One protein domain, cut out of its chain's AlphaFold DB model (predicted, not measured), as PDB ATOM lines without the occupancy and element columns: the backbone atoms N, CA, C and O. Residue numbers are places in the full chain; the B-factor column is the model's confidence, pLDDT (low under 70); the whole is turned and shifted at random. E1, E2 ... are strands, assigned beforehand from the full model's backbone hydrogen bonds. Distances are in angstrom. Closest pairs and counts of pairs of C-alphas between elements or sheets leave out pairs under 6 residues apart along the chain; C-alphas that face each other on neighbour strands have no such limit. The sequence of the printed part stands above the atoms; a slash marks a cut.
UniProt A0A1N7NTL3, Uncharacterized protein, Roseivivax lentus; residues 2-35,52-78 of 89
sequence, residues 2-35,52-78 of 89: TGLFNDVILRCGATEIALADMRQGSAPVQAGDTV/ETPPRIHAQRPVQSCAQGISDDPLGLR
ATOM      1  N   THR A   2     199.376 225.751 252.221       38.84
ATOM      2  CA  THR A   2     200.227 225.608 253.406       38.84
ATOM      3  C   THR A   2     199.382 226.026 254.604       38.84
ATOM      4  O   THR A   2     199.340 227.198 254.954       38.84
ATOM      5  N   GLY A   3     198.600 225.092 255.149       41.84
ATOM      6  CA  GLY A   3     197.891 225.320 256.405       41.84
ATOM      7  C   GLY A   3     198.908 225.310 257.537       41.84
ATOM      8  O   GLY A   3     199.670 224.350 257.657       41.84
ATOM      9  N   LEU A   4     198.966 226.382 258.322       51.06
ATOM     10  CA  LEU A   4     199.785 226.394 259.525       51.06
ATOM     11  C   LEU A   4     199.126 225.448 260.534       51.06
ATOM     12  O   LEU A   4     197.937 225.547 260.835       51.06
ATOM     13  N   PHE A   5     199.875 224.442 260.972       49.25
ATOM     14  CA  PHE A   5     199.383 223.477 261.942       49.25
ATOM     15  C   PHE A   5     199.530 224.085 263.345       49.25
ATOM     16  O   PHE A   5     200.638 224.399 263.771       49.25
ATOM     17  N   ASN A   6     198.412 224.166 264.075       59.88
ATOM     18  CA  ASN A   6     198.288 224.634 265.467       59.88
ATOM     19  C   ASN A   6     198.332 226.157 265.675       59.88
ATOM     20  O   ASN A   6     199.199 226.668 266.389       59.88
ATOM     21  N   ASP A   7     197.328 226.854 265.143       69.12
ATOM     22  CA  ASP A   7     197.172 228.295 265.337       69.12
ATOM     23  C   ASP A   7     196.278 228.623 266.545       69.12
ATOM     24  O   ASP A   7     195.201 228.050 266.726       69.12
ATOM     25  N   VAL A   8     196.704 229.579 267.375       79.25
ATOM     26  CA  VAL A   8     195.826 230.276 268.330       79.25
ATOM     27  C   VAL A   8     195.504 231.644 267.744       79.25
ATOM     28  O   VAL A   8     196.416 232.432 267.506       79.25
ATOM     29  N   ILE A   9     194.218 231.939 267.542       83.88
ATOM     30  CA  ILE A   9     193.750 233.258 267.106       83.88
ATOM     31  C   ILE A   9     193.138 233.984 268.303       83.88
ATOM     32  O   ILE A   9     192.127 233.551 268.857       83.88
ATOM     33  N   LEU A  10     193.746 235.100 268.692       86.88
ATOM     34  CA  LEU A  10     193.220 236.006 269.707       86.88
ATOM     35  C   LEU A  10     192.380 237.085 269.033       86.88
ATOM     36  O   LEU A  10     192.872 237.780 268.147       86.88
ATOM     37  N   ARG A  11     191.132 237.253 269.478       88.31
ATOM     38  CA  ARG A  11     190.231 238.295 268.973       88.31
ATOM     39  C   ARG A  11     190.283 239.499 269.909       88.31
ATOM     40  O   ARG A  11     189.794 239.442 271.033       88.31
ATOM     41  N   CYS A  12     190.878 240.588 269.440       87.81
ATOM     42  CA  CYS A  12     191.111 241.822 270.189       87.81
ATOM     43  C   CYS A  12     190.254 242.965 269.618       87.81
ATOM     44  O   CYS A  12     190.763 244.003 269.200       87.81
ATOM     45  N   GLY A  13     188.936 242.756 269.547       87.25
ATOM     46  CA  GLY A  13     188.009 243.704 268.926       87.25
ATOM     47  C   GLY A  13     188.145 243.713 267.402       87.25
ATOM     48  O   GLY A  13     187.847 242.718 266.751       87.25
ATOM     49  N   ALA A  14     188.602 244.830 266.831       88.25
ATOM     50  CA  ALA A  14     188.773 244.999 265.381       88.25
ATOM     51  C   ALA A  14     190.100 244.427 264.839       88.25
ATOM     52  O   ALA A  14     190.507 244.734 263.718       88.25
ATOM     53  N   THR A  15     190.811 243.636 265.638       88.38
ATOM     54  CA  THR A  15     192.110 243.055 265.296       88.38
ATOM     55  C   THR A  15     192.162 241.612 265.763       88.38
ATOM     56  O   THR A  15     191.685 241.289 266.850       88.38
ATOM     57  N   GLU A  16     192.771 240.755 264.955       89.12
ATOM     58  CA  GLU A  16     193.091 239.382 265.312       89.12
ATOM     59  C   GLU A  16     194.608 239.193 265.349       89.12
ATOM     60  O   GLU A  16     195.335 239.724 264.506       89.12
ATOM     61  N   ILE A  17     195.087 238.448 266.347       86.94
ATOM     62  CA  ILE A  17     196.491 238.046 266.463       86.94
ATOM     63  C   ILE A  17     196.556 236.532 266.307       86.94
ATOM     64  O   ILE A  17     196.030 235.808 267.152       86.94
ATOM     65  N   ALA A  18     197.203 236.061 265.246       83.00
ATOM     66  CA  ALA A  18     197.439 234.645 265.003       83.00
ATOM     67  C   ALA A  18     198.842 234.253 265.484       83.00
ATOM     68  O   ALA A  18     199.846 234.861 265.098       83.00
ATOM     69  N   LEU A  19     198.898 233.234 266.341       81.25
ATOM     70  CA  LEU A  19     200.117 232.616 266.854       81.25
ATOM     71  C   LEU A  19     200.236 231.219 266.251       81.25
ATOM     72  O   LEU A  19     199.384 230.379 266.535       81.25
ATOM     73  N   ALA A  20     201.275 230.980 265.457       76.38
ATOM     74  CA  ALA A  20     201.476 229.743 264.705       76.38
ATOM     75  C   ALA A  20     202.811 229.064 265.045       76.38
ATOM     76  O   ALA A  20     203.696 229.676 265.647       76.38
ATOM     77  N   ASP A  21     202.957 227.804 264.618       71.56
ATOM     78  CA  ASP A  21     204.100 226.923 264.925       71.56
ATOM     79  C   ASP A  21     204.332 226.746 266.429       71.56
ATOM     80  O   ASP A  21     205.452 226.684 266.936       71.56
ATOM     81  N   MET A  22     203.230 226.672 267.167       67.81
ATOM     82  CA  MET A  22     203.266 226.471 268.606       67.81
ATOM     83  C   MET A  22     203.464 224.986 268.928       67.81
ATOM     84  O   MET A  22     202.906 224.112 268.258       67.81
ATOM     85  N   ARG A  23     204.182 224.678 270.018       68.44
ATOM     86  CA  ARG A  23     204.358 223.292 270.483       68.44
ATOM     87  C   ARG A  23     202.996 222.631 270.717       68.44
ATOM     88  O   ARG A  23     202.178 223.132 271.501       68.44
ATOM     89  N   GLN A  24     202.747 221.491 270.078       64.00
ATOM     90  CA  GLN A  24     201.499 220.743 270.243       64.00
ATOM     91  C   GLN A  24     201.283 220.355 271.720       64.00
ATOM     92  O   GLN A  24     202.234 220.060 272.441       64.00
ATOM     93  N   GLY A  25     200.033 220.411 272.194       64.25
ATOM     94  CA  GLY A  25     199.677 220.075 273.584       64.25
ATOM     95  C   GLY A  25     200.115 221.083 274.659       64.25
ATOM     96  O   GLY A  25     199.894 220.832 275.836       64.25
ATOM     97  N   SER A  26     200.712 222.223 274.286       66.69
ATOM     98  CA  SER A  26     201.236 223.215 275.245       66.69
ATOM     99  C   SER A  26     200.288 224.373 275.609       66.69
ATOM    100  O   SER A  26     200.697 225.257 276.363       66.69
ATOM    101  N   ALA A  27     199.058 224.425 275.072       68.25
ATOM    102  CA  ALA A  27     198.086 225.454 275.474       68.25
ATOM    103  C   ALA A  27     197.386 225.054 276.752       68.25
ATOM    104  O   ALA A  27     196.740 224.007 276.761       68.25
ATOM    105  N   PRO A  28     197.370 225.946 277.747       72.94
ATOM    106  CA  PRO A  28     196.387 225.914 278.806       72.94
ATOM    107  C   PRO A  28     195.046 226.552 278.389       72.94
ATOM    108  O   PRO A  28     194.164 226.646 279.230       72.94
ATOM    109  N   VAL A  29     194.892 227.021 277.139       77.00
ATOM    110  CA  VAL A  29     193.692 227.721 276.635       77.00
ATOM    111  C   VAL A  29     192.907 226.899 275.609       77.00
ATOM    112  O   VAL A  29     193.485 226.170 274.795       77.00
ATOM    113  N   GLN A  30     191.588 227.063 275.621       81.19
ATOM    114  CA  GLN A  30     190.625 226.489 274.686       81.19
ATOM    115  C   GLN A  30     189.938 227.579 273.851       81.19
ATOM    116  O   GLN A  30     189.972 228.770 274.166       81.19
ATOM    117  N   ALA A  31     189.319 227.179 272.738       81.94
ATOM    118  CA  ALA A  31     188.541 228.105 271.923       81.94
ATOM    119  C   ALA A  31     187.346 228.641 272.726       81.94
ATOM    120  O   ALA A  31     186.572 227.865 273.279       81.94
ATOM    121  N   GLY A  32     187.191 229.966 272.749       85.62
ATOM    122  CA  GLY A  32     186.163 230.649 273.541       85.62
ATOM    123  C   GLY A  32     186.670 231.216 274.868       85.62
ATOM    124  O   GLY A  32     185.984 232.054 275.453       85.62
ATOM    125  N   ASP A  33     187.877 230.849 275.306       87.62
ATOM    126  CA  ASP A  33     188.470 231.428 276.509       87.62
ATOM    127  C   ASP A  33     188.746 232.925 276.336       87.62
ATOM    128  O   ASP A  33     189.210 233.394 275.292       87.62
ATOM    129  N   THR A  34     188.513 233.680 277.408       89.62
ATOM    130  CA  THR A  34     189.001 235.056 277.525       89.62
ATOM    131  C   THR A  34     190.395 235.034 278.137       89.62
ATOM    132  O   THR A  34     190.636 234.335 279.118       89.62
ATOM    133  N   VAL A  35     191.313 235.818 277.576       86.75
ATOM    134  CA  VAL A  35     192.706 235.887 278.034       86.75
ATOM    135  C   VAL A  35     193.089 237.310 278.420       86.75
ATOM    136  O   VAL A  35     192.624 238.275 277.810       86.75
ATOM    137  N   GLU A  52     213.461 223.109 263.850       55.78
ATOM    138  CA  GLU A  52     212.124 223.603 264.207       55.78
ATOM    139  C   GLU A  52     211.939 225.069 263.804       55.78
ATOM    140  O   GLU A  52     212.830 225.905 263.973       55.78
ATOM    141  N   THR A  53     210.773 225.360 263.230       57.91
ATOM    142  CA  THR A  53     210.384 226.687 262.754       57.91
ATOM    143  C   THR A  53     210.180 227.628 263.945       57.91
ATOM    144  O   THR A  53     209.513 227.240 264.906       57.91
ATOM    145  N   PRO A  54     210.733 228.856 263.928       64.50
ATOM    146  CA  PRO A  54     210.471 229.825 264.987       64.50
ATOM    147  C   PRO A  54     208.969 230.139 265.071       64.50
ATOM    148  O   PRO A  54     208.293 230.121 264.036       64.50
ATOM    149  N   PRO A  55     208.445 230.484 266.263       68.25
ATOM    150  CA  PRO A  55     207.047 230.869 266.400       68.25
ATOM    151  C   PRO A  55     206.744 232.057 265.485       68.25
ATOM    152  O   PRO A  55     207.485 233.047 265.462       68.25
ATOM    153  N   ARG A  56     205.639 231.974 264.743       78.06
ATOM    154  CA  ARG A  56     205.167 233.076 263.900       78.06
ATOM    155  C   ARG A  56     204.048 233.829 264.603       78.06
ATOM    156  O   ARG A  56     203.115 233.223 265.125       78.06
ATOM    157  N   ILE A  57     204.144 235.156 264.586       82.69
ATOM    158  CA  ILE A  57     203.125 236.069 265.107       82.69
ATOM    159  C   ILE A  57     202.648 236.935 263.946       82.69
ATOM    160  O   ILE A  57     203.448 237.639 263.331       82.69
ATOM    161  N   HIS A  58     201.348 236.897 263.672       86.00
ATOM    162  CA  HIS A  58     200.696 237.723 262.662       86.00
ATOM    163  C   HIS A  58     199.610 238.575 263.315       86.00
ATOM    164  O   HIS A  58     198.872 238.090 264.169       86.00
ATOM    165  N   ALA A  59     199.508 239.838 262.908       88.94
ATOM    166  CA  ALA A  59     198.385 240.703 263.241       88.94
ATOM    167  C   ALA A  59     197.603 241.000 261.963       88.94
ATOM    168  O   ALA A  59     198.199 241.253 260.916       88.94
ATOM    169  N   GLN A  60     196.279 240.963 262.047       89.62
ATOM    170  CA  GLN A  60     195.411 241.082 260.881       89.62
ATOM    171  C   GLN A  60     194.052 241.676 261.239       89.62
ATOM    172  O   GLN A  60     193.648 241.680 262.407       89.62
ATOM    173  N   ARG A  61     193.318 242.157 260.232       88.38
ATOM    174  CA  ARG A  61     191.887 242.437 260.406       88.38
ATOM    175  C   ARG A  61     191.093 241.120 260.440       88.38
ATOM    176  O   ARG A  61     191.511 240.167 259.777       88.38
ATOM    177  N   PRO A  62     189.973 241.055 261.190       82.75
ATOM    178  CA  PRO A  62     189.176 239.843 261.300       82.75
ATOM    179  C   PRO A  62     188.772 239.292 259.937       82.75
ATOM    180  O   PRO A  62     188.311 240.043 259.073       82.75
ATOM    181  N   VAL A  63     188.906 237.979 259.762       74.69
ATOM    182  CA  VAL A  63     188.404 237.316 258.556       74.69
ATOM    183  C   VAL A  63     186.876 237.432 258.553       74.69
ATOM    184  O   VAL A  63     186.206 237.027 259.503       74.69
ATOM    185  N   GLN A  64     186.309 238.035 257.504       66.19
ATOM    186  CA  GLN A  64     184.856 238.232 257.389       66.19
ATOM    187  C   GLN A  64     184.102 236.930 257.077       66.19
ATOM    188  O   GLN A  64     182.897 236.846 257.306       66.19
ATOM    189  N   SER A  65     184.792 235.916 256.550       60.72
ATOM    190  CA  SER A  65     184.217 234.595 256.311       60.72
ATOM    191  C   SER A  65     184.400 233.698 257.535       60.72
ATOM    192  O   SER A  65     185.352 233.842 258.297       60.72
ATOM    193  N   CYS A  66     183.516 232.714 257.709       54.66
ATOM    194  CA  CYS A  66     183.636 231.691 258.755       54.66
ATOM    195  C   CYS A  66     184.896 230.806 258.625       54.66
ATOM    196  O   CYS A  66     185.033 229.835 259.369       54.66
ATOM    197  N   ALA A  67     185.799 231.094 257.680       56.59
ATOM    198  CA  ALA A  67     187.086 230.435 257.588       56.59
ATOM    199  C   ALA A  67     188.002 230.970 258.698       56.59
ATOM    200  O   ALA A  67     188.482 232.100 258.649       56.59
ATOM    201  N   GLN A  68     188.247 230.141 259.712       58.09
ATOM    202  CA  GLN A  68     189.351 230.363 260.644       58.09
ATOM    203  C   GLN A  68     190.667 230.369 259.858       58.09
ATOM    204  O   GLN A  68     190.927 229.435 259.098       58.09
ATOM    205  N   GLY A  69     191.500 231.397 260.034       64.69
ATOM    206  CA  GLY A  69     192.816 231.420 259.403       64.69
ATOM    207  C   GLY A  69     193.476 232.790 259.327       64.69
ATOM    208  O   GLY A  69     193.010 233.776 259.902       64.69
ATOM    209  N   ILE A  70     194.591 232.819 258.599       68.94
ATOM    210  CA  ILE A  70     195.301 234.047 258.247       68.94
ATOM    211  C   ILE A  70     194.485 234.822 257.205       68.94
ATOM    212  O   ILE A  70     194.027 234.251 256.220       68.94
ATOM    213  N   SER A  71     194.307 236.117 257.447       72.00
ATOM    214  CA  SER A  71     193.647 237.066 256.551       72.00
ATOM    215  C   SER A  71     194.642 237.630 255.535       72.00
ATOM    216  O   SER A  71     195.801 237.875 255.873       72.00
ATOM    217  N   ASP A  72     194.166 237.937 254.326       76.88
ATOM    218  CA  ASP A  72     194.926 238.674 253.303       76.88
ATOM    219  C   ASP A  72     195.046 240.182 253.613       76.88
ATOM    220  O   ASP A  72     195.579 240.950 252.811       76.88
ATOM    221  N   ASP A  73     194.558 240.616 254.779       84.44
ATOM    222  CA  ASP A  73     194.579 242.005 255.232       84.44
ATOM    223  C   ASP A  73     195.431 242.191 256.512       84.44
ATOM    224  O   ASP A  73     194.899 242.254 257.635       84.44
ATOM    225  N   PRO A  74     196.771 242.219 256.371       86.94
ATOM    226  CA  PRO A  74     197.699 242.274 257.492       86.94
ATOM    227  C   PRO A  74     197.764 243.665 258.133       86.94
ATOM    228  O   PRO A  74     197.624 244.704 257.487       86.94
ATOM    229  N   LEU A  75     198.069 243.684 259.429       87.75
ATOM    230  CA  LEU A  75     198.336 244.893 260.201       87.75
ATOM    231  C   LEU A  75     199.811 244.950 260.612       87.75
ATOM    232  O   LEU A  75     200.439 243.930 260.899       87.75
ATOM    233  N   GLY A  76     200.363 246.164 260.681       88.00
ATOM    234  CA  GLY A  76     201.713 246.380 261.197       88.00
ATOM    235  C   GLY A  76     201.810 245.986 262.673       88.00
ATOM    236  O   GLY A  76     201.028 246.460 263.496       88.00
ATOM    237  N   LEU A  77     202.785 245.142 263.013       84.00
ATOM    238  CA  LEU A  77     203.039 244.696 264.382       84.00
ATOM    239  C   LEU A  77     204.297 245.370 264.938       84.00
ATOM    240  O   LEU A  77     205.369 245.298 264.338       84.00
ATOM    241  N   ARG A  78     204.181 245.970 266.125       84.50
ATOM    242  CA  ARG A  78     205.324 246.432 266.924       84.50
ATOM    243  C   ARG A  78     205.431 245.559 268.168       84.50
ATOM    244  O   ARG A  78     204.471 245.453 268.925       84.50
TER     245      ARG A  78
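This is residues 2 to 35 and 52 to 78 of the 89 residues of an uncharacterized protein of Roseivivax lentus (UniProt A0A1N7NTL3). There is little regular structure here: a small antiparallel sheet of three strands, with long loop stretches, residues 21 to 35 and 61 to 78, running out from it. The printed part has 61 residues and no named helix; E1, E2 and E3, in that order along the chain and across the sheet, hold 14, and the class is all strand. The whole is compact, with a radius of gyration of the C-alphas of 11.7 A, and spans 28 by 25 by 25 A.

Look first at the inner strand E2, residues 16 to 20. Edge strand E1, residues 8 to 11, is antiparallel to it at 171 degrees; the two form a hairpin with a tight link, and N 10 and O 17 are 2.8 A apart. Edge strand E3, residues 56 to 60, is antiparallel to E2 at 162 degrees, with N 18 and O 58 2.8 A apart.

Find C-alpha 8 at (195.826, 230.276, 268.330), where E1 begins its 9.8 A. E2 measures 12.8 A; E3 runs 13.0 A to C-alpha 60 at (195.411, 241.082, 260.881).

Residues 36 to 51 are not printed; C-alphas 35 and 52 are 26.8 A apart. Confidence is under 70 at residues 2 to 7, 22 to 27, 52 to 55 and 64 to 70.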